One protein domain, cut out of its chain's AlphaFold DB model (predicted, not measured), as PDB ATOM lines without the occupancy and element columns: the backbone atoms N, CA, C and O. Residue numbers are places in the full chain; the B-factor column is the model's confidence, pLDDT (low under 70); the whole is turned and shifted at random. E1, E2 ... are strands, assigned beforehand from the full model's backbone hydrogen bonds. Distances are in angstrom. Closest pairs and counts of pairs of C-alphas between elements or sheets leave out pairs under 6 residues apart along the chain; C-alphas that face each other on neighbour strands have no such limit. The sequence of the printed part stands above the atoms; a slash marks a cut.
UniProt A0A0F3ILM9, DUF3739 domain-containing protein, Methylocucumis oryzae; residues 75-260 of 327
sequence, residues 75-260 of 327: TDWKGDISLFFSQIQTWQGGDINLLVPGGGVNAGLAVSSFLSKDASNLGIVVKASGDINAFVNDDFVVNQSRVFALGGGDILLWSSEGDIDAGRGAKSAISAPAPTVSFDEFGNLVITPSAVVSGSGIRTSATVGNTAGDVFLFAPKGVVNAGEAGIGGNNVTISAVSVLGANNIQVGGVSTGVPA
ATOM      1  N   THR A  75       4.796   6.879 -60.331       85.75
ATOM      2  CA  THR A  75       3.701   7.828 -60.014       85.75
ATOM      3  C   THR A  75       2.368   7.486 -60.690       85.75
ATOM      4  O   THR A  75       1.376   8.210 -60.568       85.75
ATOM      5  N   ASP A  76       2.317   6.347 -61.380       91.62
ATOM      6  CA  ASP A  76       1.144   5.901 -62.140       91.62
ATOM      7  C   ASP A  76       0.098   5.185 -61.276       91.62
ATOM      8  O   ASP A  76      -0.927   4.729 -61.786       91.62
ATOM      9  N   TRP A  77       0.319   5.104 -59.962       92.31
ATOM     10  CA  TRP A  77      -0.660   4.573 -59.027       92.31
ATOM     11  C   TRP A  77      -1.953   5.395 -59.090       92.31
ATOM     12  O   TRP A  77      -1.940   6.630 -59.166       92.31
ATOM     13  N   LYS A  78      -3.086   4.689 -59.092       92.56
ATOM     14  CA  LYS A  78      -4.434   5.263 -59.095       92.56
ATOM     15  C   LYS A  78      -5.337   4.444 -58.189       92.56
ATOM     16  O   LYS A  78      -5.248   3.216 -58.178       92.56
ATOM     17  N   GLY A  79      -6.252   5.125 -57.515       93.56
ATOM     18  CA  GLY A  79      -7.332   4.503 -56.760       93.56
ATOM     19  C   GLY A  79      -7.473   5.104 -55.373       93.56
ATOM     20  O   GLY A  79      -6.478   5.383 -54.714       93.56
ATOM     21  N   ASP A  80      -8.723   5.238 -54.946       94.19
ATOM     22  CA  ASP A  80      -9.097   5.764 -53.639       94.19
ATOM     23  C   ASP A  80      -9.785   4.681 -52.811       94.19
ATOM     24  O   ASP A  80     -10.459   3.791 -53.345       94.19
ATOM     25  N   ILE A  81      -9.695   4.798 -51.487       93.75
ATOM     26  CA  ILE A  81     -10.551   4.040 -50.572       93.75
ATOM     27  C   ILE A  81     -11.657   4.969 -50.095       93.75
ATOM     28  O   ILE A  81     -11.407   5.930 -49.371       93.75
ATOM     29  N   SER A  82     -12.904   4.651 -50.436       91.38
ATOM     30  CA  SER A  82     -14.054   5.386 -49.922       91.38
ATOM     31  C   SER A  82     -14.992   4.495 -49.123       91.38
ATOM     32  O   SER A  82     -15.498   3.488 -49.616       91.38
ATOM     33  N   LEU A  83     -15.253   4.902 -47.881       87.00
ATOM     34  CA  LEU A  83     -16.110   4.205 -46.929       87.00
ATOM     35  C   LEU A  83     -17.466   4.899 -46.751       87.00
ATOM     36  O   LEU A  83     -18.032   4.909 -45.656       87.00
ATOM     37  N   PHE A  84     -18.033   5.465 -47.823       78.19
ATOM     38  CA  PHE A  84     -19.413   5.963 -47.799       78.19
ATOM     39  C   PHE A  84     -20.355   4.864 -47.286       78.19
ATOM     40  O   PHE A  84     -20.451   3.783 -47.870       78.19
ATOM     41  N   PHE A  85     -21.027   5.122 -46.160       73.69
ATOM     42  CA  PHE A  85     -21.895   4.150 -45.490       73.69
ATOM     43  C   PHE A  85     -21.254   2.773 -45.235       73.69
ATOM     44  O   PHE A  85     -21.966   1.766 -45.178       73.69
ATOM     45  N   SER A  86     -19.931   2.706 -45.095       82.50
ATOM     46  CA  SER A  86     -19.175   1.459 -44.955       82.50
ATOM     47  C   SER A  86     -18.244   1.515 -43.748       82.50
ATOM     48  O   SER A  86     -18.063   2.564 -43.126       82.50
ATOM     49  N   GLN A  87     -17.673   0.365 -43.401       87.12
ATOM     50  CA  GLN A  87     -16.794   0.233 -42.247       87.12
ATOM     51  C   GLN A  87     -15.683  -0.780 -42.496       87.12
ATOM     52  O   GLN A  87     -15.878  -1.760 -43.217       87.12
ATOM     53  N   ILE A  88     -14.555  -0.567 -41.829       91.12
ATOM     54  CA  ILE A  88     -13.471  -1.536 -41.687       91.12
ATOM     55  C   ILE A  88     -13.283  -1.735 -40.188       91.12
ATOM     56  O   ILE A  88     -12.993  -0.777 -39.474       91.12
ATOM     57  N   GLN A  89     -13.503  -2.951 -39.687       90.50
ATOM     58  CA  GLN A  89     -13.430  -3.207 -38.251       90.50
ATOM     59  C   GLN A  89     -12.728  -4.517 -37.923       90.50
ATOM     60  O   GLN A  89     -12.970  -5.534 -38.576       90.50
ATOM     61  N   THR A  90     -11.944  -4.505 -36.847       90.12
ATOM     62  CA  THR A  90     -11.428  -5.715 -36.200       90.12
ATOM     63  C   THR A  90     -12.041  -5.854 -34.806       90.12
ATOM     64  O   THR A  90     -12.198  -4.880 -34.068       90.12
ATOM     65  N   TRP A  91     -12.467  -7.072 -34.458       81.81
ATOM     66  CA  TRP A  91     -13.219  -7.344 -33.223       81.81
ATOM     67  C   TRP A  91     -12.387  -8.061 -32.165       81.81
ATOM     68  O   TRP A  91     -12.433  -7.693 -30.997       81.81
ATOM     69  N   GLN A  92     -11.615  -9.067 -32.575       83.38
ATOM     70  CA  GLN A  92     -10.771  -9.887 -31.697       83.38
ATOM     71  C   GLN A  92      -9.288  -9.535 -31.867       83.38
ATOM     72  O   GLN A  92      -8.409 -10.388 -31.800       83.38
ATOM     73  N   GLY A  93      -9.043  -8.249 -32.102       84.81
ATOM     74  CA  GLY A  93      -7.730  -7.676 -32.336       84.81
ATOM     75  C   GLY A  93      -7.283  -7.791 -33.787       84.81
ATOM     76  O   GLY A  93      -8.053  -8.197 -34.660       84.81
ATOM     77  N   GLY A  94      -6.035  -7.406 -34.021       90.44
ATOM     78  CA  GLY A  94      -5.439  -7.325 -35.346       90.44
ATOM     79  C   GLY A  94      -5.478  -5.911 -35.910       90.44
ATOM     80  O   GLY A  94      -6.432  -5.153 -35.696       90.44
ATOM     81  N   ASP A  95      -4.417  -5.596 -36.640       93.25
ATOM     82  CA  ASP A  95      -4.164  -4.265 -37.168       93.25
ATOM     83  C   ASP A  95      -4.987  -4.003 -38.432       93.25
ATOM     84  O   ASP A  95      -5.269  -4.910 -39.225       93.25
ATOM     85  N   ILE A  96      -5.316  -2.737 -38.662       94.94
ATOM     86  CA  ILE A  96      -5.848  -2.262 -39.938       94.94
ATOM     87  C   ILE A  96      -4.733  -1.499 -40.643       94.94
ATOM     88  O   ILE A  96      -4.269  -0.485 -40.143       94.94
ATOM     89  N   ASN A  97      -4.329  -1.974 -41.821       95.38
ATOM     90  CA  ASN A  97      -3.275  -1.362 -42.627       95.38
ATOM     91  C   ASN A  97      -3.851  -0.934 -43.986       95.38
ATOM     92  O   ASN A  97      -4.284  -1.792 -44.755       95.38
ATOM     93  N   LEU A  98      -3.857   0.367 -44.288       95.56
ATOM     94  CA  LEU A  98      -4.398   0.936 -45.528       95.56
ATOM     95  C   LEU A  98      -3.279   1.525 -46.389       95.56
ATOM     96  O   LEU A  98      -2.620   2.465 -45.972       95.56
ATOM     97  N   LEU A  99      -3.077   0.995 -47.593       95.19
ATOM     98  CA  LEU A  99      -2.016   1.432 -48.504       95.19
ATOM     99  C   LEU A  99      -2.653   1.998 -49.777       95.19
ATOM    100  O   LEU A  99      -3.246   1.244 -50.549       95.19
ATOM    101  N   VAL A 100      -2.547   3.312 -49.982       96.75
ATOM    102  CA  VAL A 100      -3.158   4.038 -51.109       96.75
ATOM    103  C   VAL A 100      -2.106   4.929 -51.793       96.75
ATOM    104  O   VAL A 100      -2.124   6.149 -51.641       96.75
ATOM    105  N   PRO A 101      -1.163   4.342 -52.555       95.44
ATOM    106  CA  PRO A 101      -0.009   5.059 -53.116       95.44
ATOM    107  C   PRO A 101      -0.331   6.099 -54.197       95.44
ATOM    108  O   PRO A 101       0.569   6.806 -54.629       95.44
ATOM    109  N   GLY A 102      -1.575   6.188 -54.673       93.75
ATOM    110  CA  GLY A 102      -1.938   7.071 -55.788       93.75
ATOM    111  C   GLY A 102      -3.255   7.817 -55.623       93.75
ATOM    112  O   GLY A 102      -3.809   8.261 -56.625       93.75
ATOM    113  N   GLY A 103      -3.781   7.874 -54.404       95.31
ATOM    114  CA  GLY A 103      -5.064   8.498 -54.109       95.31
ATOM    115  C   GLY A 103      -5.239   8.761 -52.619       95.31
ATOM    116  O   GLY A 103      -4.269   8.742 -51.851       95.31
ATOM    117  N   GLY A 104      -6.487   8.987 -52.222       96.12
ATOM    118  CA  GLY A 104      -6.879   9.334 -50.862       96.12
ATOM    119  C   GLY A 104      -7.747   8.286 -50.164       96.12
ATOM    120  O   GLY A 104      -8.213   7.297 -50.740       96.12
ATOM    121  N   VAL A 105      -7.999   8.532 -48.880       96.12
ATOM    122  CA  VAL A 105      -8.946   7.764 -48.065       96.12
ATOM    123  C   VAL A 105     -10.055   8.687 -47.581       96.12
ATOM    124  O   VAL A 105      -9.805   9.706 -46.947       96.12
ATOM    125  N   ASN A 106     -11.304   8.280 -47.790       92.69
ATOM    126  CA  ASN A 106     -12.470   8.888 -47.163       92.69
ATOM    127  C   ASN A 106     -13.102   7.889 -46.186       92.69
ATOM    128  O   ASN A 106     -13.743   6.924 -46.604       92.69
ATOM    129  N   ALA A 107     -12.955   8.125 -44.880       84.25
ATOM    130  CA  ALA A 107     -13.464   7.230 -43.838       84.25
ATOM    131  C   ALA A 107     -14.993   7.306 -43.641       84.25
ATOM    132  O   ALA A 107     -15.550   6.541 -42.848       84.25
ATOM    133  N   GLY A 108     -15.685   8.178 -44.379       73.31
ATOM    134  CA  GLY A 108     -17.129   8.114 -44.593       73.31
ATOM    135  C   GLY A 108     -17.921   9.336 -44.125       73.31
ATOM    136  O   GLY A 108     -17.509  10.116 -43.273       73.31
ATOM    137  N   LEU A 109     -19.128   9.474 -44.669       67.25
ATOM    138  CA  LEU A 109     -20.107  10.494 -44.297       67.25
ATOM    139  C   LEU A 109     -21.235   9.846 -43.485       67.25
ATOM    140  O   LEU A 109     -21.903   8.931 -43.970       67.25
ATOM    141  N   ALA A 110     -21.477  10.337 -42.269       55.38
ATOM    142  CA  ALA A 110     -22.708  10.060 -41.547       55.38
ATOM    143  C   ALA A 110     -23.819  10.936 -42.154       55.38
ATOM    144  O   ALA A 110     -23.997  12.085 -41.782       55.38
ATOM    145  N   VAL A 111     -24.533  10.350 -43.113       53.12
ATOM    146  CA  VAL A 111     -25.891  10.695 -43.573       53.12
ATOM    147  C   VAL A 111     -26.107  11.918 -44.479       53.12
ATOM    148  O   VAL A 111     -25.576  13.010 -44.298       53.12
ATOM    149  N   SER A 112     -27.025  11.707 -45.428       41.06
ATOM    150  CA  SER A 112     -27.996  12.689 -45.914       41.06
ATOM    151  C   SER A 112     -29.392  12.248 -45.434       41.06
ATOM    152  O   SER A 112     -29.599  11.069 -45.147       41.06
ATOM    153  N   SER A 113     -30.342  13.187 -45.341       50.53
ATOM    154  CA  SER A 113     -31.686  13.120 -44.714       50.53
ATOM    155  C   SER A 113     -32.612  11.918 -45.040       50.53
ATOM    156  O   SER A 113     -33.735  11.881 -44.544       50.53
ATOM    157  N   PHE A 114     -32.194  10.951 -45.859       50.06
ATOM    158  CA  PHE A 114     -33.008   9.814 -46.311       50.06
ATOM    159  C   PHE A 114     -32.366   8.432 -46.079       50.06
ATOM    160  O   PHE A 114     -33.051   7.422 -46.214       50.06
ATOM    161  N   LEU A 115     -31.078   8.363 -45.715       52.47
ATOM    162  CA  LEU A 115     -30.335   7.117 -45.483       52.47
ATOM    163  C   LEU A 115     -29.413   7.305 -44.275       52.47
ATOM    164  O   LEU A 115     -28.264   7.725 -44.415       52.47
ATOM    165  N   SER A 116     -29.920   7.004 -43.081       54.31
ATOM    166  CA  SER A 116     -29.131   7.058 -41.850       54.31
ATOM    167  C   SER A 116     -28.662   5.663 -41.453       54.31
ATOM    168  O   SER A 116     -29.481   4.800 -41.151       54.31
ATOM    169  N   LYS A 117     -27.342   5.430 -41.453       56.34
ATOM    170  CA  LYS A 117     -26.750   4.268 -40.774       56.34
ATOM    171  C   LYS A 117     -26.381   4.658 -39.351       56.34
ATOM    172  O   LYS A 117     -25.893   5.762 -39.123       56.34
ATOM    173  N   ASP A 118     -26.594   3.729 -38.424       58.53
ATOM    174  CA  ASP A 118     -26.106   3.872 -37.056       58.53
ATOM    175  C   ASP A 118     -24.587   4.089 -37.058       58.53
ATOM    176  O   ASP A 118     -23.865   3.476 -37.853       58.53
ATOM    177  N   ALA A 119     -24.101   4.950 -36.168       58.91
ATOM    178  CA  ALA A 119     -22.696   5.327 -36.109       58.91
ATOM    179  C   ALA A 119     -21.764   4.146 -35.754       58.91
ATOM    180  O   ALA A 119     -20.556   4.223 -35.969       58.91
ATOM    181  N   SER A 120     -22.316   3.034 -35.248       59.75
ATOM    182  CA  SER A 120     -21.610   1.763 -35.016       59.75
ATOM    183  C   SER A 120     -21.237   1.022 -36.288       59.75
ATOM    184  O   SER A 120     -20.322   0.197 -36.257       59.75
ATOM    185  N   ASN A 121     -21.910   1.348 -37.392       65.81
ATOM    186  CA  ASN A 121     -21.748   0.711 -38.691       65.81
ATOM    187  C   ASN A 121     -20.857   1.514 -39.651       65.81
ATOM    188  O   ASN A 121     -20.901   1.273 -40.860       65.81
ATOM    189  N   LEU A 122     -20.112   2.499 -39.138       74.00
ATOM    190  CA  LEU A 122     -19.325   3.440 -39.931       74.00
ATOM    191  C   LEU A 122     -17.884   3.543 -39.423       74.00
ATOM    192  O   LEU A 122     -17.620   3.472 -38.220       74.00
ATOM    193  N   GLY A 123     -16.972   3.778 -40.364       85.19
ATOM    194  CA  GLY A 123     -15.593   4.163 -40.082       85.19
ATOM    195  C   GLY A 123     -14.618   3.006 -39.925       85.19
ATOM    196  O   GLY A 123     -14.913   1.853 -40.241       85.19
ATOM    197  N   ILE A 124     -13.423   3.353 -39.464       92.00
ATOM    198  CA  ILE A 124     -12.288   2.447 -39.308       92.00
ATOM    199  C   ILE A 124     -12.082   2.239 -37.809       92.00
ATOM    200  O   ILE A 124     -11.782   3.193 -37.093       92.00
ATOM    201  N   VAL A 125     -12.312   1.026 -37.302       91.06
ATOM    202  CA  VAL A 125     -12.302   0.782 -35.850       91.06
ATOM    203  C   VAL A 125     -11.607  -0.524 -35.493       91.06
ATOM    204  O   VAL A 125     -12.062  -1.600 -35.872       91.06
ATOM    205  N   VAL A 126     -10.572  -0.442 -34.662       91.44
ATOM    206  CA  VAL A 126      -9.976  -1.600 -33.987       91.44
ATOM    207  C   VAL A 126     -10.553  -1.674 -32.575       91.44
ATOM    208  O   VAL A 126     -10.353  -0.768 -31.766       91.44
ATOM    209  N   LYS A 127     -11.350  -2.710 -32.281       87.56
ATOM    210  CA  LYS A 127     -12.115  -2.793 -31.017       87.56
ATOM    211  C   LYS A 127     -11.351  -3.425 -29.859       87.56
ATOM    212  O   LYS A 127     -11.650  -3.116 -28.711       87.56
ATOM    213  N   ALA A 128     -10.402  -4.306 -30.157       86.62
ATOM    214  CA  ALA A 128      -9.504  -4.909 -29.174       86.62
ATOM    215  C   ALA A 128      -8.060  -4.471 -29.467       86.62
ATOM    216  O   ALA A 128      -7.863  -3.375 -29.980       86.62
ATOM    217  N   SER A 129      -7.053  -5.267 -29.105       87.88
ATOM    218  CA  SER A 129      -5.646  -4.902 -29.322       87.88
ATOM    219  C   SER A 129      -5.276  -4.913 -30.810       87.88
ATOM    220  O   SER A 129      -5.534  -5.901 -31.503       87.88
ATOM    221  N   GLY A 130      -4.672  -3.831 -31.289       92.38
ATOM    222  CA  GLY A 130      -4.192  -3.688 -32.659       92.38
ATOM    223  C   GLY A 130      -4.120  -2.226 -33.083       92.38
ATOM    224  O   GLY A 130      -4.841  -1.380 -32.546       92.38
ATOM    225  N   ASP A 131      -3.269  -1.959 -34.062       95.88
ATOM    226  CA  ASP A 131      -2.968  -0.613 -34.541       95.88
ATOM    227  C   ASP A 131      -3.787  -0.264 -35.792       95.88
ATOM    228  O   ASP A 131      -4.250  -1.136 -36.536       95.88
ATOM    229  N   ILE A 132      -3.959   1.030 -36.059       97.12
ATOM    230  CA  ILE A 132      -4.465   1.519 -37.345       97.12
ATOM    231  C   ILE A 132      -3.343   2.270 -38.040       97.12
ATOM    232  O   ILE A 132      -2.949   3.345 -37.599       97.12
ATOM    233  N   ASN A 133      -2.884   1.745 -39.167       97.81
ATOM    234  CA  ASN A 133      -1.884   2.387 -39.999       97.81
ATOM    235  C   ASN A 133      -2.476   2.713 -41.373       97.81
ATOM    236  O   ASN A 133      -3.119   1.867 -42.000       97.81
ATOM    237  N   ALA A 134      -2.257   3.929 -41.861       97.88
ATOM    238  CA  ALA A 134      -2.648   4.326 -43.202       97.88
ATOM    239  C   ALA A 134      -1.550   5.140 -43.876       97.88
ATOM    240  O   ALA A 134      -1.000   6.073 -43.296       97.88
ATOM    241  N   PHE A 135      -1.278   4.796 -45.126       98.00
ATOM    242  CA  PHE A 135      -0.474   5.569 -46.050       98.00
ATOM    243  C   PHE A 135      -1.345   5.961 -47.242       98.00
ATOM    244  O   PHE A 135      -1.948   5.096 -47.882       98.00
ATOM    245  N   VAL A 136      -1.397   7.257 -47.533       98.06
ATOM    246  CA  VAL A 136      -2.093   7.833 -48.682       98.06
ATOM    247  C   VAL A 136      -1.176   8.808 -49.415       98.06
ATOM    248  O   VAL A 136      -0.298   9.427 -48.806       98.06
ATOM    249  N   ASN A 137      -1.371   8.954 -50.722       97.25
ATOM    250  CA  ASN A 137      -0.682   9.999 -51.471       97.25
ATOM    251  C   ASN A 137      -1.374  11.351 -51.290       97.25
ATOM    252  O   ASN A 137      -0.704  12.336 -51.000       97.25
ATOM    253  N   ASP A 138      -2.699  11.368 -51.419       96.81
ATOM    254  CA  ASP A 138      -3.514  12.582 -51.375       96.81
ATOM    255  C   ASP A 138      -4.125  12.744 -49.974       96.81
ATOM    256  O   ASP A 138      -3.436  12.573 -48.971       96.81
ATOM    257  N   ASP A 139      -5.415  13.049 -49.860       97.31
ATOM    258  CA  ASP A 139      -6.035  13.374 -48.576       97.31
ATOM    259  C   ASP A 139      -6.487  12.140 -47.783       97.31
ATOM    260  O   ASP A 139      -6.991  11.150 -48.327       97.31
ATOM    261  N   PHE A 140      -6.409  12.239 -46.456       97.44
ATOM    262  CA  PHE A 140      -7.103  11.353 -45.526       97.44
ATOM    263  C   PHE A 140      -8.217  12.125 -44.813       97.44
ATOM    264  O   PHE A 140      -7.965  12.937 -43.923       97.44
ATOM    265  N   VAL A 141      -9.473  11.848 -45.163       94.94
ATOM    266  CA  VAL A 141     -10.636  12.613 -44.693       94.94
ATOM    267  C   VAL A 141     -11.577  11.742 -43.867       94.94
ATOM    268  O   VAL A 141     -12.150  10.769 -44.357       94.94
ATOM    269  N   VAL A 142     -11.812  12.131 -42.613       91.38
ATOM    270  CA  VAL A 142     -12.717  11.421 -41.694       91.38
ATOM    271  C   VAL A 142     -14.168  11.900 -41.790       91.38
ATOM    272  O   VAL A 142     -15.088  11.120 -41.538       91.38
ATOM    273  N   ASN A 143     -14.404  13.154 -42.191       88.00
ATOM    274  CA  ASN A 143     -15.739  13.752 -42.334       88.00
ATOM    275  C   ASN A 143     -16.583  13.668 -41.042       88.00
ATOM    276  O   ASN A 143     -16.298  14.352 -40.067       88.00
ATOM    277  N   GLN A 144     -17.656  12.876 -41.021       84.00
ATOM    278  CA  GLN A 144     -18.499  12.670 -39.829       84.00
ATOM    279  C   GLN A 144     -18.337  11.258 -39.247       84.00
ATOM    280  O   GLN A 144     -19.106  10.838 -38.383       84.00
ATOM    281  N   SER A 145     -17.358  10.513 -39.755       86.25
ATOM    282  CA  SER A 145     -17.049   9.150 -39.351       86.25
ATOM    283  C   SER A 145     -16.012   9.131 -38.223       86.25
ATOM    284  O   SER A 145     -15.870  10.089 -37.458       86.25
ATOM    285  N   ARG A 146     -15.313   8.009 -38.070       88.94
ATOM    286  CA  ARG A 146     -14.355   7.757 -36.995       88.94
ATOM    287  C   ARG A 146     -13.206   6.871 -37.460       88.94
ATOM    288  O   ARG A 146     -13.409   5.972 -38.275       88.94
ATOM    289  N   VAL A 147     -12.032   7.109 -36.888       93.31
ATOM    290  CA  VAL A 147     -10.827   6.281 -37.019       93.31
ATOM    291  C   VAL A 147     -10.286   6.010 -35.627       93.31
ATOM    292  O   VAL A 147      -9.566   6.842 -35.072       93.31
ATOM    293  N   PHE A 148     -10.731   4.910 -35.016       92.69
ATOM    294  CA  PHE A 148     -10.552   4.673 -33.585       92.69
ATOM    295  C   PHE A 148      -9.845   3.349 -33.273       92.69
ATOM    296  O   PHE A 148     -10.304   2.289 -33.695       92.69
ATOM    297  N   ALA A 149      -8.806   3.401 -32.441       92.94
ATOM    298  CA  ALA A 149      -8.148   2.223 -31.872       92.94
ATOM    299  C   ALA A 149      -8.470   2.137 -30.374       92.94
ATOM    300  O   ALA A 149      -8.014   2.955 -29.582       92.94
ATOM    301  N   LEU A 150      -9.330   1.197 -29.982       88.62
ATOM    302  CA  LEU A 150      -9.986   1.184 -28.665       88.62
ATOM    303  C   LEU A 150      -9.355   0.227 -27.655       88.62
ATOM    304  O   LEU A 150      -9.642   0.321 -26.461       88.62
ATOM    305  N   GLY A 151      -8.527  -0.708 -28.116       85.12
ATOM    306  CA  GLY A 151      -7.821  -1.651 -27.252       85.12
ATOM    307  C   GLY A 151      -6.408  -1.220 -26.878       85.12
ATOM    308  O   GLY A 151      -5.606  -2.088 -26.553       85.12
ATOM    309  N   GLY A 152      -6.100   0.079 -26.929       88.06
ATOM    310  CA  GLY A 152      -4.784   0.620 -26.581       88.06
ATOM    311  C   GLY A 152      -3.742   0.577 -27.700       88.06
ATOM    312  O   GLY A 152      -2.569   0.779 -27.412       88.06
ATOM    313  N   GLY A 153      -4.147   0.310 -28.944       93.31
ATOM    314  CA  GLY A 153      -3.254   0.384 -30.101       93.31
ATOM    315  C   GLY A 153      -3.038   1.809 -30.606       93.31
ATOM    316  O   GLY A 153      -3.814   2.721 -30.297       93.31
ATOM    317  N   ASP A 154      -1.979   1.972 -31.389       96.75
ATOM    318  CA  ASP A 154      -1.565   3.238 -31.981       96.75
ATOM    319  C   ASP A 154      -2.378   3.555 -33.246       96.75
ATOM    320  O   ASP A 154      -2.932   2.676 -33.915       96.75
ATOM    321  N   ILE A 155      -2.418   4.837 -33.612       98.12
ATOM    322  CA  ILE A 155      -2.879   5.282 -34.929       98.12
ATOM    323  C   ILE A 155      -1.732   6.002 -35.630       98.12
ATOM    324  O   ILE A 155      -1.240   7.005 -35.124       98.12
ATOM    325  N   LEU A 156      -1.351   5.537 -36.816       98.38
ATOM    326  CA  LEU A 156      -0.374   6.172 -37.696       98.38
ATOM    327  C   LEU A 156      -1.021   6.506 -39.038       98.38
ATOM    328  O   LEU A 156      -1.375   5.601 -39.788       98.38
ATOM    329  N   LEU A 157      -1.125   7.788 -39.376       98.44
ATOM    330  CA  LEU A 157      -1.599   8.239 -40.683       98.44
ATOM    331  C   LEU A 157      -0.506   9.059 -41.370       98.44
ATOM    332  O   LEU A 157      -0.004  10.025 -40.797       98.44
ATOM    333  N   TRP A 158      -0.171   8.686 -42.599       98.38
ATOM    334  CA  TRP A 158       0.739   9.417 -43.471       98.38
ATOM    335  C   TRP A 158       0.014   9.845 -44.744       98.38
ATOM    336  O   TRP A 158      -0.526   8.995 -45.449       98.38
ATOM    337  N   SER A 159       0.067  11.136 -45.054       98.12
ATOM    338  CA  SER A 159      -0.321  11.717 -46.336       98.12
ATOM    339  C   SER A 159       0.890  12.397 -46.974       98.12
ATOM    340  O   SER A 159       1.503  13.267 -46.359       98.12
ATOM    341  N   SER A 160       1.273  11.983 -48.182       96.75
ATOM    342  CA  SER A 160       2.475  12.509 -48.847       96.75
ATOM    343  C   SER A 160       2.301  13.925 -49.395       96.75
ATOM    344  O   SER A 160       3.149  14.784 -49.153       96.75
ATOM    345  N   GLU A 161       1.226  14.155 -50.147       96.19
ATOM    346  CA  GLU A 161       0.957  15.383 -50.904       96.19
ATOM    347  C   GLU A 161      -0.295  16.125 -50.419       96.19
ATOM    348  O   GLU A 161      -0.495  17.275 -50.809       96.19
ATOM    349  N   GLY A 162      -1.131  15.484 -49.601       96.56
ATOM    350  CA  GLY A 162      -2.423  16.011 -49.171       96.56
ATOM    351  C   GLY A 162      -2.530  16.286 -47.674       96.56
ATOM    352  O   GLY A 162      -1.544  16.346 -46.931       96.56
ATOM    353  N   ASP A 163      -3.774  16.457 -47.246       97.88
ATOM    354  CA  ASP A 163      -4.150  16.822 -45.888       97.88
ATOM    355  C   ASP A 163      -4.642  15.615 -45.076       97.88
ATOM    356  O   ASP A 163      -5.096  14.596 -45.602       97.88
ATOM    357  N   ILE A 164      -4.622  15.754 -43.749       98.12
ATOM    358  CA  ILE A 164      -5.311  14.840 -42.829       98.12
ATOM    359  C   ILE A 164      -6.390  15.632 -42.094       98.12
ATOM    360  O   ILE A 164      -6.085  16.497 -41.273       98.12
ATOM    361  N   ASP A 165      -7.658  15.309 -42.344       96.38
ATOM    362  CA  ASP A 165      -8.809  15.963 -41.718       96.38
ATOM    363  C   ASP A 165      -9.572  14.995 -40.804       96.38
ATOM    364  O   ASP A 165     -10.213  14.042 -41.257       96.38
ATOM    365  N   ALA A 166      -9.548  15.270 -39.498       92.50
ATOM    366  CA  ALA A 166     -10.305  14.531 -38.490       92.50
ATOM    367  C   ALA A 166     -11.821  14.793 -38.574       92.50
ATOM    368  O   ALA A 166     -12.618  14.030 -38.031       92.50
ATOM    369  N   GLY A 167     -12.245  15.827 -39.295       89.44
ATOM    370  CA  GLY A 167     -13.625  16.036 -39.687       89.44
ATOM    371  C   GLY A 167     -14.477  16.832 -38.696       89.44
ATOM    372  O   GLY A 167     -14.012  17.494 -37.767       89.44
ATOM    373  N   ARG A 168     -15.789  16.817 -38.941       85.25
ATOM    374  CA  ARG A 168     -16.790  17.713 -38.338       85.25
ATOM    375  C   ARG A 168     -17.962  16.987 -37.675       85.25
ATOM    376  O   ARG A 168     -19.000  17.588 -37.422       85.25
ATOM    377  N   GLY A 169     -17.845  15.681 -37.450       72.75
ATOM    378  CA  GLY A 169     -18.882  14.941 -36.735       72.75
ATOM    379  C   GLY A 169     -19.028  15.402 -35.277       72.75
ATOM    380  O   GLY A 169     -18.137  16.023 -34.693       72.75
ATOM    381  N   ALA A 170     -20.154  15.055 -34.650       68.25
ATOM    382  CA  ALA A 170     -20.356  15.324 -33.230       68.25
ATOM    383  C   ALA A 170     -19.377  14.505 -32.365       68.25
ATOM    384  O   ALA A 170     -19.216  13.294 -32.558       68.25
ATOM    385  N   LYS A 171     -18.777  15.143 -31.348       63.53
ATOM    386  CA  LYS A 171     -17.932  14.474 -30.334       63.53
ATOM    387  C   LYS A 171     -18.704  13.441 -29.496       63.53
ATOM    388  O   LYS A 171     -18.084  12.587 -28.873       63.53
ATOM    389  N   SER A 172     -20.037  13.508 -29.500       51.84
ATOM    390  CA  SER A 172     -20.964  12.680 -28.718       51.84
ATOM    391  C   SER A 172     -21.782  11.688 -29.554       51.84
ATOM    392  O   SER A 172     -22.801  11.203 -29.075       51.84
ATOM    393  N   ALA A 173     -21.394  11.382 -30.798       50.56
ATOM    394  CA  ALA A 173     -22.111  10.410 -31.625       50.56
ATOM    395  C   ALA A 173     -22.030   8.991 -31.020       50.56
ATOM    396  O   ALA A 173     -21.108   8.229 -31.331       50.56
ATOM    397  N   ILE A 174     -22.974   8.659 -30.132       49.28
ATOM    398  CA  ILE A 174     -23.041   7.384 -29.415       49.28
ATOM    399  C   ILE A 174     -23.240   6.261 -30.425       49.28
ATOM    400  O   ILE A 174     -24.155   6.287 -31.241       49.28
ATOM    401  N   SER A 175     -22.381   5.257 -30.336       50.81
ATOM    402  CA  SER A 175     -22.544   3.986 -31.016       50.81
ATOM    403  C   SER A 175     -22.400   2.903 -29.964       50.81
ATOM    404  O   SER A 175     -21.341   2.725 -29.363       50.81
ATOM    405  N   ALA A 176     -23.507   2.233 -29.678       48.59
ATOM    406  CA  ALA A 176     -23.540   1.058 -28.830       48.59
ATOM    407  C   ALA A 176     -23.822  -0.130 -29.756       48.59
ATOM    408  O   ALA A 176     -24.983  -0.366 -30.096       48.59
ATOM    409  N   PRO A 177     -22.789  -0.853 -30.230       48.75
ATOM    410  CA  PRO A 177     -23.021  -2.084 -30.968       48.75
ATOM    411  C   PRO A 177     -23.818  -3.037 -30.077       48.75
ATOM    412  O   PRO A 177     -23.592  -3.074 -28.865       48.75
ATOM    413  N   ALA A 178     -24.717  -3.830 -30.660       46.38
ATOM    414  CA  ALA A 178     -25.431  -4.844 -29.893       46.38
ATOM    415  C   ALA A 178     -24.420  -5.741 -29.135       46.38
ATOM    416  O   ALA A 178     -23.375  -6.089 -29.701       46.38
ATOM    417  N   PRO A 179     -24.668  -6.071 -27.856       46.78
ATOM    418  CA  PRO A 179     -23.780  -6.934 -27.087       46.78
ATOM    419  C   PRO A 179     -23.730  -8.328 -27.720       46.78
ATOM    420  O   PRO A 179     -24.760  -8.882 -28.107       46.78
ATOM    421  N   THR A 180     -22.534  -8.907 -27.826       50.00
ATOM    422  CA  THR A 180     -22.386 -10.290 -28.282       50.00
ATOM    423  C   THR A 180     -22.666 -11.230 -27.122       50.00
ATOM    424  O   THR A 180     -22.025 -11.147 -26.073       50.00
ATOM    425  N   VAL A 181     -23.626 -12.126 -27.324       52.53
ATOM    426  CA  VAL A 181     -23.973 -13.182 -26.378       52.53
ATOM    427  C   VAL A 181     -23.215 -14.442 -26.784       52.53
ATOM    428  O   VAL A 181     -23.436 -14.963 -27.877       52.53
ATOM    429  N   SER A 182     -22.316 -14.921 -25.930       66.69
ATOM    430  CA  SER A 182     -21.626 -16.201 -26.096       66.69
ATOM    431  C   SER A 182     -21.903 -17.122 -24.908       66.69
ATOM    432  O   SER A 182     -22.450 -16.703 -23.887       66.69
ATOM    433  N   PHE A 183     -21.566 -18.400 -25.060       63.50
ATOM    434  CA  PHE A 183     -21.597 -19.379 -23.980       63.50
ATOM    435  C   PHE A 183     -20.171 -19.865 -23.728       63.50
ATOM    436  O   PHE A 183     -19.436 -20.108 -24.688       63.50
ATOM    437  N   ASP A 184     -19.769 -19.964 -22.461       64.25
ATOM    438  CA  ASP A 184     -18.495 -20.589 -22.101       64.25
ATOM    439  C   ASP A 184     -18.559 -22.124 -22.249       64.25
ATOM    440  O   ASP A 184     -19.612 -22.707 -22.518       64.25
ATOM    441  N   GLU A 185     -17.420 -22.797 -22.067       61.34
ATOM    442  CA  GLU A 185     -17.299 -24.263 -22.160       61.34
ATOM    443  C   GLU A 185     -18.174 -25.015 -21.130       61.34
ATOM    444  O   GLU A 185     -18.429 -26.209 -21.273       61.34
ATOM    445  N   PHE A 186     -18.694 -24.304 -20.125       66.81
ATOM    446  CA  PHE A 186     -19.558 -24.824 -19.068       66.81
ATOM    447  C   PHE A 186     -21.039 -24.447 -19.257       66.81
ATOM    448  O   PHE A 186     -21.867 -24.779 -18.409       66.81
ATOM    449  N   GLY A 187     -21.396 -23.801 -20.374       60.59
ATOM    450  CA  GLY A 187     -22.772 -23.432 -20.712       60.59
ATOM    451  C   GLY A 187     -23.295 -22.175 -20.010       60.59
ATOM    452  O   GLY A 187     -24.503 -21.928 -20.043       60.59
ATOM    453  N   ASN A 188     -22.430 -21.366 -19.393       60.12
ATOM    454  CA  ASN A 188     -22.829 -20.093 -18.795       60.12
ATOM    455  C   ASN A 188     -22.935 -19.003 -19.861       60.12
ATOM    456  O   ASN A 188     -22.095 -18.896 -20.754       60.12
ATOM    457  N   LEU A 189     -23.956 -18.158 -19.729       48.50
ATOM    458  CA  LEU A 189     -24.166 -16.996 -20.584       48.50
ATOM    459  C   LEU A 189     -23.080 -15.942 -20.314       48.50
ATOM    460  O   LEU A 189     -23.083 -15.298 -19.264       48.50
ATOM    461  N   VAL A 190     -22.182 -15.728 -21.272       53.59
ATOM    462  CA  VAL A 190     -21.204 -14.640 -21.249       53.59
ATOM    463  C   VAL A 190     -21.723 -13.523 -22.147       53.59
ATOM    464  O   VAL A 190     -21.738 -13.623 -23.371       53.59
ATOM    465  N   ILE A 191     -22.182 -12.436 -21.529       50.00
ATOM    466  CA  ILE A 191     -22.522 -11.205 -22.243       50.00
ATOM    467  C   ILE A 191     -21.260 -10.354 -22.262       50.00
ATOM    468  O   ILE A 191     -20.892  -9.774 -21.241       50.00
ATOM    469  N   THR A 192     -20.580 -10.284 -23.405       51.78
ATOM    470  CA  THR A 192     -19.461  -9.351 -23.573       51.78
ATOM    471  C   THR A 192     -20.034  -7.988 -23.960       51.78
ATOM    472  O   THR A 192     -20.631  -7.870 -25.037       51.78
ATOM    473  N   PRO A 193     -19.895  -6.946 -23.117       46.62
ATOM    474  CA  PRO A 193     -20.302  -5.603 -23.495       46.62
ATOM    475  C   PRO A 193     -19.426  -5.153 -24.664       46.62
ATOM    476  O   PRO A 193     -18.204  -5.075 -24.542       46.62
ATOM    477  N   SER A 194     -20.044  -4.855 -25.803       49.03
ATOM    478  CA  SER A 194     -19.364  -4.142 -26.879       49.03
ATOM    479  C   SER A 194     -18.983  -2.759 -26.348       49.03
ATOM    480  O   SER A 194     -19.828  -2.081 -25.762       49.03
ATOM    481  N   ALA A 195     -17.729  -2.332 -26.530       47.09
ATOM    482  CA  ALA A 195     -17.318  -0.981 -26.158       47.09
ATOM    483  C   ALA A 195     -18.270   0.027 -26.822       47.09
ATOM    484  O   ALA A 195     -18.417   0.025 -28.046       47.09
ATOM    485  N   VAL A 196     -18.955   0.847 -26.019       48.06
ATOM    486  CA  VAL A 196     -19.752   1.956 -26.544       48.06
ATOM    487  C   VAL A 196     -18.764   2.985 -27.054       48.06
ATOM    488  O   VAL A 196     -18.015   3.593 -26.292       48.06
ATOM    489  N   VAL A 197     -18.735   3.149 -28.368       54.34
ATOM    490  CA  VAL A 197     -17.820   4.048 -29.045       54.34
ATOM    491  C   VAL A 197     -18.582   5.327 -29.327       54.34
ATOM    492  O   VAL A 197     -19.353   5.393 -30.282       54.34
ATOM    493  N   SER A 198     -18.426   6.342 -28.485       59.38
ATOM    494  CA  SER A 198     -19.050   7.643 -28.728       59.38
ATOM    495  C   SER A 198     -18.085   8.585 -29.444       59.38
ATOM    496  O   SER A 198     -16.925   8.696 -29.053       59.38
ATOM    497  N   GLY A 199     -18.570   9.263 -30.484       72.69
ATOM    498  CA  GLY A 199     -17.876  10.367 -31.141       72.69
ATOM    499  C   GLY A 199     -17.429  10.109 -32.576       72.69
ATOM    500  O   GLY A 199     -17.692   9.073 -33.180       72.69
ATOM    501  N   SER A 200     -16.758  11.108 -33.125       84.44
ATOM    502  CA  SER A 200     -16.149  11.120 -34.455       84.44
ATOM    503  C   SER A 200     -14.704  11.595 -34.330       84.44
ATOM    504  O   SER A 200     -14.279  12.033 -33.253       84.44
ATOM    505  N   GLY A 201     -13.945  11.498 -35.416       90.50
ATOM    506  CA  GLY A 201     -12.561  11.967 -35.462       90.50
ATOM    507  C   GLY A 201     -11.537  10.849 -35.386       90.50
ATOM    508  O   GLY A 201     -11.832   9.704 -35.733       90.50
ATOM    509  N   ILE A 202     -10.331  11.190 -34.940       94.56
ATOM    510  CA  ILE A 202      -9.190  10.269 -34.876       94.56
ATOM    511  C   ILE A 202      -8.819  10.089 -33.413       94.56
ATOM    512  O   ILE A 202      -8.378  11.048 -32.778       94.56
ATOM    513  N   ARG A 203      -9.055   8.902 -32.844       92.31
ATOM    514  CA  ARG A 203      -8.883   8.710 -31.398       92.31
ATOM    515  C   ARG A 203      -8.360   7.342 -31.008       92.31
ATOM    516  O   ARG A 203      -8.919   6.327 -31.413       92.31
ATOM    517  N   THR A 204      -7.376   7.312 -30.122       91.19
ATOM    518  CA  THR A 204      -7.031   6.101 -29.380       91.19
ATOM    519  C   THR A 204      -7.736   6.099 -28.027       91.19
ATOM    520  O   THR A 204      -8.016   7.133 -27.416       91.19
ATOM    521  N   SER A 205      -8.072   4.908 -27.559       85.62
ATOM    522  CA  SER A 205      -8.588   4.660 -26.222       85.62
ATOM    523  C   SER A 205      -8.123   3.285 -25.769       85.62
ATOM    524  O   SER A 205      -7.605   2.499 -26.563       85.62
ATOM    525  N   ALA A 206      -8.292   2.996 -24.489       80.19
ATOM    526  CA  ALA A 206      -7.981   1.699 -23.929       80.19
ATOM    527  C   ALA A 206      -9.074   1.270 -22.959       80.19
ATOM    528  O   ALA A 206      -9.736   2.088 -22.316       80.19
ATOM    529  N   THR A 207      -9.240  -0.043 -22.832       71.62
ATOM    530  CA  THR A 207     -10.045  -0.635 -21.768       71.62
ATOM    531  C   THR A 207      -9.465  -0.280 -20.400       71.62
ATOM    532  O   THR A 207      -8.252  -0.143 -20.244       71.62
ATOM    533  N   VAL A 208     -10.333  -0.176 -19.390       59.69
ATOM    534  CA  VAL A 208      -9.950   0.133 -18.004       59.69
ATOM    535  C   VAL A 208      -8.802  -0.776 -17.547       59.69
ATOM    536  O   VAL A 208      -8.927  -1.998 -17.588       59.69
ATOM    537  N   GLY A 209      -7.690  -0.169 -17.120       62.66
ATOM    538  CA  GLY A 209      -6.471  -0.870 -16.692       62.66
ATOM    539  C   GLY A 209      -5.321  -0.860 -17.708       62.66
ATOM    540  O   GLY A 209      -4.205  -1.194 -17.326       62.66
ATOM    541  N   ASN A 210      -5.563  -0.428 -18.950       72.81
ATOM    542  CA  ASN A 210      -4.543  -0.264 -19.991       72.81
ATOM    543  C   ASN A 210      -4.365   1.218 -20.367       72.81
ATOM    544  O   ASN A 210      -5.280   2.028 -20.201       72.81
ATOM    545  N   THR A 211      -3.192   1.573 -20.891       81.88
ATOM    546  CA  THR A 211      -2.915   2.914 -21.434       81.88
ATOM    547  C   THR A 211      -3.445   3.004 -22.864       81.88
ATOM    548  O   THR A 211      -3.321   2.047 -23.626       81.88
ATOM    549  N   ALA A 212      -4.054   4.136 -23.229       88.25
ATOM    550  CA  ALA A 212      -4.406   4.408 -24.623       88.25
ATOM    551  C   ALA A 212      -3.141   4.434 -25.496       88.25
ATOM    552  O   ALA A 212      -2.071   4.794 -25.008       88.25
ATOM    553  N   GLY A 213      -3.267   4.070 -26.771       92.69
ATOM    554  CA  GLY A 213      -2.148   4.166 -27.706       92.69
ATOM    555  C   GLY A 213      -1.830   5.608 -28.092       92.69
ATOM    556  O   GLY A 213      -2.533   6.558 -27.721       92.69
ATOM    557  N   ASP A 214      -0.782   5.766 -28.875       96.38
ATOM    558  CA  ASP A 214      -0.306   7.051 -29.360       96.38
ATOM    559  C   ASP A 214      -0.857   7.357 -30.763       96.38
ATOM    560  O   ASP A 214      -1.222   6.467 -31.534       96.38
ATOM    561  N   VAL A 215      -0.941   8.643 -31.101       97.62
ATOM    562  CA  VAL A 215      -1.419   9.121 -32.403       97.62
ATOM    563  C   VAL A 215      -0.284   9.820 -33.144       97.62
ATOM    564  O   VAL A 215       0.305  10.775 -32.639       97.62
ATOM    565  N   PHE A 216      -0.019   9.371 -34.365       98.31
ATOM    566  CA  PHE A 216       1.024   9.861 -35.257       98.31
ATOM    567  C   PHE A 216       0.382  10.323 -36.565       98.31
ATOM    568  O   PHE A 216      -0.141   9.502 -37.318       98.31
ATOM    569  N   LEU A 217       0.387  11.630 -36.830       98.19
ATOM    570  CA  LEU A 217      -0.225  12.215 -38.027       98.19
ATOM    571  C   LEU A 217       0.826  12.984 -38.816       98.19
ATOM    572  O   LEU A 217       1.363  13.987 -38.344       98.19
ATOM    573  N   PHE A 218       1.111  12.520 -40.023       98.25
ATOM    574  CA  PHE A 218       2.170  13.064 -40.854       98.25
ATOM    575  C   PHE A 218       1.597  13.512 -42.192       98.25
ATOM    576  O   PHE A 218       1.128  12.691 -42.971       98.25
ATOM    577  N   ALA A 219       1.645  14.815 -42.447       97.88
ATOM    578  CA  ALA A 219       1.270  15.442 -43.707       97.88
ATOM    579  C   ALA A 219       2.404  16.386 -44.151       97.88
ATOM    580  O   ALA A 219       2.250  17.605 -44.060       97.88
ATOM    581  N   PRO A 220       3.576  15.870 -44.582       96.00
ATOM    582  CA  PRO A 220       4.778  16.678 -44.813       96.00
ATOM    583  C   PRO A 220       4.585  17.879 -45.746       96.00
ATOM    584  O   PRO A 220       5.294  18.874 -45.610       96.00
ATOM    585  N   LYS A 221       3.642  17.785 -46.690       96.00
ATOM    586  CA  LYS A 221       3.306  18.845 -47.652       96.00
ATOM    587  C   LYS A 221       1.915  19.450 -47.455       96.00
ATOM    588  O   LYS A 221       1.573  20.394 -48.163       96.00
ATOM    589  N   GLY A 222       1.153  18.950 -46.491       96.25
ATOM    590  CA  GLY A 222      -0.216  19.374 -46.240       96.25
ATOM    591  C   GLY A 222      -0.449  19.828 -44.808       96.25
ATOM    592  O   GLY A 222       0.463  20.204 -44.063       96.25
ATOM    593  N   VAL A 223      -1.717  19.823 -44.436       97.25
ATOM    594  CA  VAL A 223      -2.242  20.344 -43.183       97.25
ATOM    595  C   VAL A 223      -2.893  19.218 -42.395       97.25
ATOM    596  O   VAL A 223      -3.617  18.382 -42.932       97.25
ATOM    597  N   VAL A 224      -2.686  19.229 -41.080       97.62
ATOM    598  CA  VAL A 224      -3.443  18.371 -40.165       97.62
ATOM    599  C   VAL A 224      -4.536  19.199 -39.509       97.62
ATOM    600  O   VAL A 224      -4.269  20.114 -38.731       97.62
ATOM    601  N   ASN A 225      -5.789  18.889 -39.820       96.38
ATOM    602  CA  ASN A 225      -6.952  19.582 -39.290       96.38
ATOM    603  C   ASN A 225      -7.674  18.706 -38.263       96.38
ATOM    604  O   ASN A 225      -8.243  17.668 -38.592       96.38
ATOM    605  N   ALA A 226      -7.698  19.148 -37.006       93.06
ATOM    606  CA  ALA A 226      -8.452  18.467 -35.957       93.06
ATOM    607  C   ALA A 226      -9.975  18.637 -36.106       93.06
ATOM    608  O   ALA A 226     -10.739  17.911 -35.467       93.06
ATOM    609  N   GLY A 227     -10.419  19.605 -36.915       90.00
ATOM    610  CA  GLY A 227     -11.827  19.887 -37.164       90.00
ATOM    611  C   GLY A 227     -12.628  20.102 -35.877       90.00
ATOM    612  O   GLY A 227     -12.095  20.567 -34.871       90.00
ATOM    613  N   GLU A 228     -13.920  19.776 -35.900       86.81
ATOM    614  CA  GLU A 228     -14.792  19.794 -34.709       86.81
ATOM    615  C   GLU A 228     -14.842  18.425 -34.019       86.81
ATOM    616  O   GLU A 228     -15.061  18.349 -32.808       86.81
ATOM    617  N   ALA A 229     -14.589  17.355 -34.773       86.19
ATOM    618  CA  ALA A 229     -14.577  15.984 -34.278       86.19
ATOM    619  C   ALA A 229     -13.413  15.738 -33.301       86.19
ATOM    620  O   ALA A 229     -13.576  15.104 -32.252       86.19
ATOM    621  N   GLY A 230     -12.257  16.338 -33.588       90.50
ATOM    622  CA  GLY A 230     -11.074  16.324 -32.744       90.50
ATOM    623  C   GLY A 230     -10.145  15.134 -32.971       90.50
ATOM    624  O   GLY A 230     -10.498  14.122 -33.581       90.50
ATOM    625  N   ILE A 231      -8.944  15.281 -32.420       93.62
ATOM    626  CA  ILE A 231      -7.886  14.268 -32.395       93.62
ATOM    627  C   ILE A 231      -7.594  13.947 -30.931       93.62
ATOM    628  O   ILE A 231      -7.523  14.866 -30.114       93.62
ATOM    629  N   GLY A 232      -7.438  12.674 -30.578       92.00
ATOM    630  CA  GLY A 232      -7.216  12.272 -29.191       92.00
ATOM    631  C   GLY A 232      -6.311  11.061 -29.043       92.00
ATOM    632  O   GLY A 232      -6.524  10.056 -29.709       92.00
ATOM    633  N   GLY A 233      -5.348  11.115 -28.133       91.38
ATOM    634  CA  GLY A 233      -4.578   9.930 -27.770       91.38
ATOM    635  C   GLY A 233      -3.751  10.110 -26.512       91.38
ATOM    636  O   GLY A 233      -3.840  11.148 -25.850       91.38
ATOM    637  N   ASN A 234      -2.963   9.091 -26.163       92.31
ATOM    638  CA  ASN A 234      -2.031   9.189 -25.049       92.31
ATOM    639  C   ASN A 234      -0.940  10.211 -25.383       92.31
ATOM    640  O   ASN A 234      -1.004  11.333 -24.889       92.31
ATOM    641  N   ASN A 235      -0.021   9.899 -26.291       93.44
ATOM    642  CA  ASN A 235       0.833  10.906 -26.918       93.44
ATOM    643  C   ASN A 235       0.284  11.278 -28.299       93.44
ATOM    644  O   ASN A 235      -0.327  10.453 -28.979       93.44
ATOM    645  N   VAL A 236       0.510  12.520 -28.727       95.94
ATOM    646  CA  VAL A 236       0.140  12.984 -30.071       95.94
ATOM    647  C   VAL A 236       1.358  13.619 -30.729       95.94
ATOM    648  O   VAL A 236       1.908  14.595 -30.223       95.94
ATOM    649  N   THR A 237       1.776  13.056 -31.860       96.94
ATOM    650  CA  THR A 237       2.905  13.533 -32.666       96.94
ATOM    651  C   THR A 237       2.395  13.936 -34.039       96.94
ATOM    652  O   THR A 237       1.811  13.119 -34.748       96.94
ATOM    653  N   ILE A 238       2.619  15.192 -34.416       96.94
ATOM    654  CA  ILE A 238       2.176  15.740 -35.695       96.94
ATOM    655  C   ILE A 238       3.366  16.338 -36.441       96.94
ATOM    656  O   ILE A 238       4.085  17.162 -35.887       96.94
ATOM    657  N   SER A 239       3.557  15.955 -37.703       96.38
ATOM    658  CA  SER A 239       4.442  16.672 -38.630       96.38
ATOM    659  C   SER A 239       3.631  17.117 -39.835       96.38
ATOM    660  O   SER A 239       3.113  16.281 -40.571       96.38
ATOM    661  N   ALA A 240       3.475  18.426 -40.005       96.06
ATOM    662  CA  ALA A 240       2.707  19.010 -41.094       96.06
ATOM    663  C   ALA A 240       3.168  20.439 -41.385       96.06
ATOM    664  O   ALA A 240       3.800  21.074 -40.539       96.06
ATOM    665  N   VAL A 241       2.793  20.975 -42.548       94.88
ATOM    666  CA  VAL A 241       3.028  22.390 -42.886       94.88
ATOM    667  C   VAL A 241       2.276  23.305 -41.920       94.88
ATOM    668  O   VAL A 241       2.771  24.359 -41.519       94.88
ATOM    669  N   SER A 242       1.067  22.903 -41.529       93.75
ATOM    670  CA  SER A 242       0.277  23.596 -40.518       93.75
ATOM    671  C   SER A 242      -0.642  22.629 -39.783       93.75
ATOM    672  O   SER A 242      -0.991  21.565 -40.295       93.75
ATOM    673  N   VAL A 243      -1.066  23.023 -38.585       95.44
ATOM    674  CA  VAL A 243      -2.045  22.281 -37.792       95.44
ATOM    675  C   VAL A 243      -3.194  23.211 -37.432       95.44
ATOM    676  O   VAL A 243      -2.994  24.258 -36.812       95.44
ATOM    677  N   LEU A 244      -4.407  22.818 -37.807       94.06
ATOM    678  CA  LEU A 244      -5.632  23.570 -37.555       94.06
ATOM    679  C   LEU A 244      -6.445  22.916 -36.439       94.06
ATOM    680  O   LEU A 244      -6.475  21.696 -36.289       94.06
ATOM    681  N   GLY A 245      -7.125  23.744 -35.644       90.94
ATOM    682  CA  GLY A 245      -7.974  23.256 -34.557       90.94
ATOM    683  C   GLY A 245      -7.193  22.644 -33.393       90.94
ATOM    684  O   GLY A 245      -7.667  21.693 -32.784       90.94
ATOM    685  N   ALA A 246      -6.016  23.177 -33.042       88.94
ATOM    686  CA  ALA A 246      -5.202  22.668 -31.928       88.94
ATOM    687  C   ALA A 246      -5.965  22.587 -30.584       88.94
ATOM    688  O   ALA A 246      -5.706  21.713 -29.764       88.94
ATOM    689  N   ASN A 247      -6.972  23.443 -30.377       86.81
ATOM    690  CA  ASN A 247      -7.898  23.388 -29.238       86.81
ATOM    691  C   ASN A 247      -8.792  22.130 -29.215       86.81
ATOM    692  O   ASN A 247      -9.337  21.775 -28.171       86.81
ATOM    693  N   ASN A 248      -8.960  21.466 -30.357       89.00
ATOM    694  CA  ASN A 248      -9.680  20.207 -30.519       89.00
ATOM    695  C   ASN A 248      -8.750  18.984 -30.513       89.00
ATOM    696  O   ASN A 248      -9.222  17.877 -30.776       89.00
ATOM    697  N   ILE A 249      -7.482  19.149 -30.128       91.12
ATOM    698  CA  ILE A 249      -6.534  18.052 -29.914       91.12
ATOM    699  C   ILE A 249      -6.438  17.761 -28.410       91.12
ATOM    700  O   ILE A 249      -6.172  18.656 -27.611       91.12
ATOM    701  N   GLN A 250      -6.711  16.520 -28.009       89.44
ATOM    702  CA  GLN A 250      -6.621  16.048 -26.628       89.44
ATOM    703  C   GLN A 250      -5.417  15.114 -26.480       89.44
ATOM    704  O   GLN A 250      -5.330  14.098 -27.163       89.44
ATOM    705  N   VAL A 251      -4.508  15.445 -25.568       90.00
ATOM    706  CA  VAL A 251      -3.281  14.678 -25.331       90.00
ATOM    707  C   VAL A 251      -3.234  14.271 -23.864       90.00
ATOM    708  O   VAL A 251      -3.349  15.131 -22.990       90.00
ATOM    709  N   GLY A 252      -3.110  12.972 -23.594       82.12
ATOM    710  CA  GLY A 252      -2.981  12.438 -22.233       82.12
ATOM    711  C   GLY A 252      -1.572  12.579 -21.644       82.12
ATOM    712  O   GLY A 252      -1.421  12.718 -20.433       82.12
ATOM    713  N   GLY A 253      -0.554  12.569 -22.504       88.06
ATOM    714  CA  GLY A 253       0.867  12.611 -22.182       88.06
ATOM    715  C   GLY A 253       1.598  13.713 -22.950       88.06
ATOM    716  O   GLY A 253       1.365  14.902 -22.728       88.06
ATOM    717  N   VAL A 254       2.523  13.323 -23.826       88.94
ATOM    718  CA  VAL A 254       3.413  14.227 -24.567       88.94
ATOM    719  C   VAL A 254       2.796  14.637 -25.903       88.94
ATOM    720  O   VAL A 254       2.253  13.815 -26.640       88.94
ATOM    721  N   SER A 255       2.913  15.927 -26.218       91.44
ATOM    722  CA  SER A 255       2.469  16.518 -27.479       91.44
ATOM    723  C   SER A 255       3.665  17.070 -28.253       91.44
ATOM    724  O   SER A 255       4.390  17.915 -27.722       91.44
ATOM    725  N   THR A 256       3.852  16.625 -29.496       93.00
ATOM    726  CA  THR A 256       4.940  17.056 -30.390       93.00
ATOM    727  C   THR A 256       4.346  17.573 -31.698       93.00
ATOM    728  O   THR A 256       3.518  16.903 -32.311       93.00
ATOM    729  N   GLY A 257       4.742  18.776 -32.124       87.12
ATOM    730  CA  GLY A 257       4.264  19.401 -33.365       87.12
ATOM    731  C   GLY A 257       2.828  19.948 -33.331       87.12
ATOM    732  O   GLY A 257       2.346  20.479 -34.328       87.12
ATOM    733  N   VAL A 258       2.145  19.892 -32.183       87.69
ATOM    734  CA  VAL A 258       0.862  20.578 -31.974       87.69
ATOM    735  C   VAL A 258       1.122  22.037 -31.570       87.69
ATOM    736  O   VAL A 258       1.773  22.271 -30.547       87.69
ATOM    737  N   PRO A 259       0.603  23.037 -32.307       83.75
ATOM    738  CA  PRO A 259       0.720  24.436 -31.920       83.75
ATOM    739  C   PRO A 259       0.075  24.689 -30.558       83.75
ATOM    740  O   PRO A 259      -0.997  24.159 -30.259       83.75
ATOM    741  N   ALA A 260       0.684  25.553 -29.744       72.88
ATOM    742  CA  ALA A 260       0.025  26.048 -28.543       72.88
ATOM    743  C   ALA A 260      -1.291  26.725 -28.957       72.88
ATOM    744  O   ALA A 260      -1.283  27.652 -29.770       72.88
TER     745      ALA A 260
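Overview. This is residues 75 to 260 of the 327 residues of the protein "DUF3739 domain-containing protein" of Methylocucumis oryzae (UniProt A0A0F3ILM9). With little regular structure, the chain winds in stacked turns as a solenoid, whose parallel sheets E1 E3 E5 E9 E11 E13 and E2 E4 E6 E10 E12 make a sandwich, two sheets face to face. The hairpin E7 and E8, antiparallel, sticks out as an arm. The printed part has 186 residues, 65 in thirteen named strands, E1 to E13, with no named helix: all strand, compact, radius of gyration of the C-alphas 16.5 A, spans 57 by 39 by 32 A.

Along the chain. E1 is residues 87 to 90, beginning at C-alpha 87 (-16.794, 0.233, -42.247); E2 96 to 100; E3 123 to 126; E4 132 to 136; E5 146 to 149; E6 155 to 159; E7 180 to 183; E8 189 to 192; E9 201 to 204; E10 215 to 225, 13.7 A; E11 231 to 233; E12 236 to 244, 14.2 A; E13 249 to 251, ending at C-alpha 251 (-3.281, 14.678, -25.331). E10 bends by 138 degrees at residue 222, E12 by 122 degrees at 241.

Arrangement. Within hydrogen-bond range are N 88 and O 123 of parallel E1 and E3, 2.9 A, N 217 and O 237 of parallel E10 and E12, 2.9 A, and N 182 and O 190 of E7 and E8, 2.9 A. The strands of the two large sheets stand at 35 degrees.

Size, cuts and confidence. The printed part has no cut. Links E2 to E3 and E6 to E7 are long. Residues 109 to 121, 170 to 198 and 208 to 209 have pLDDT under 70.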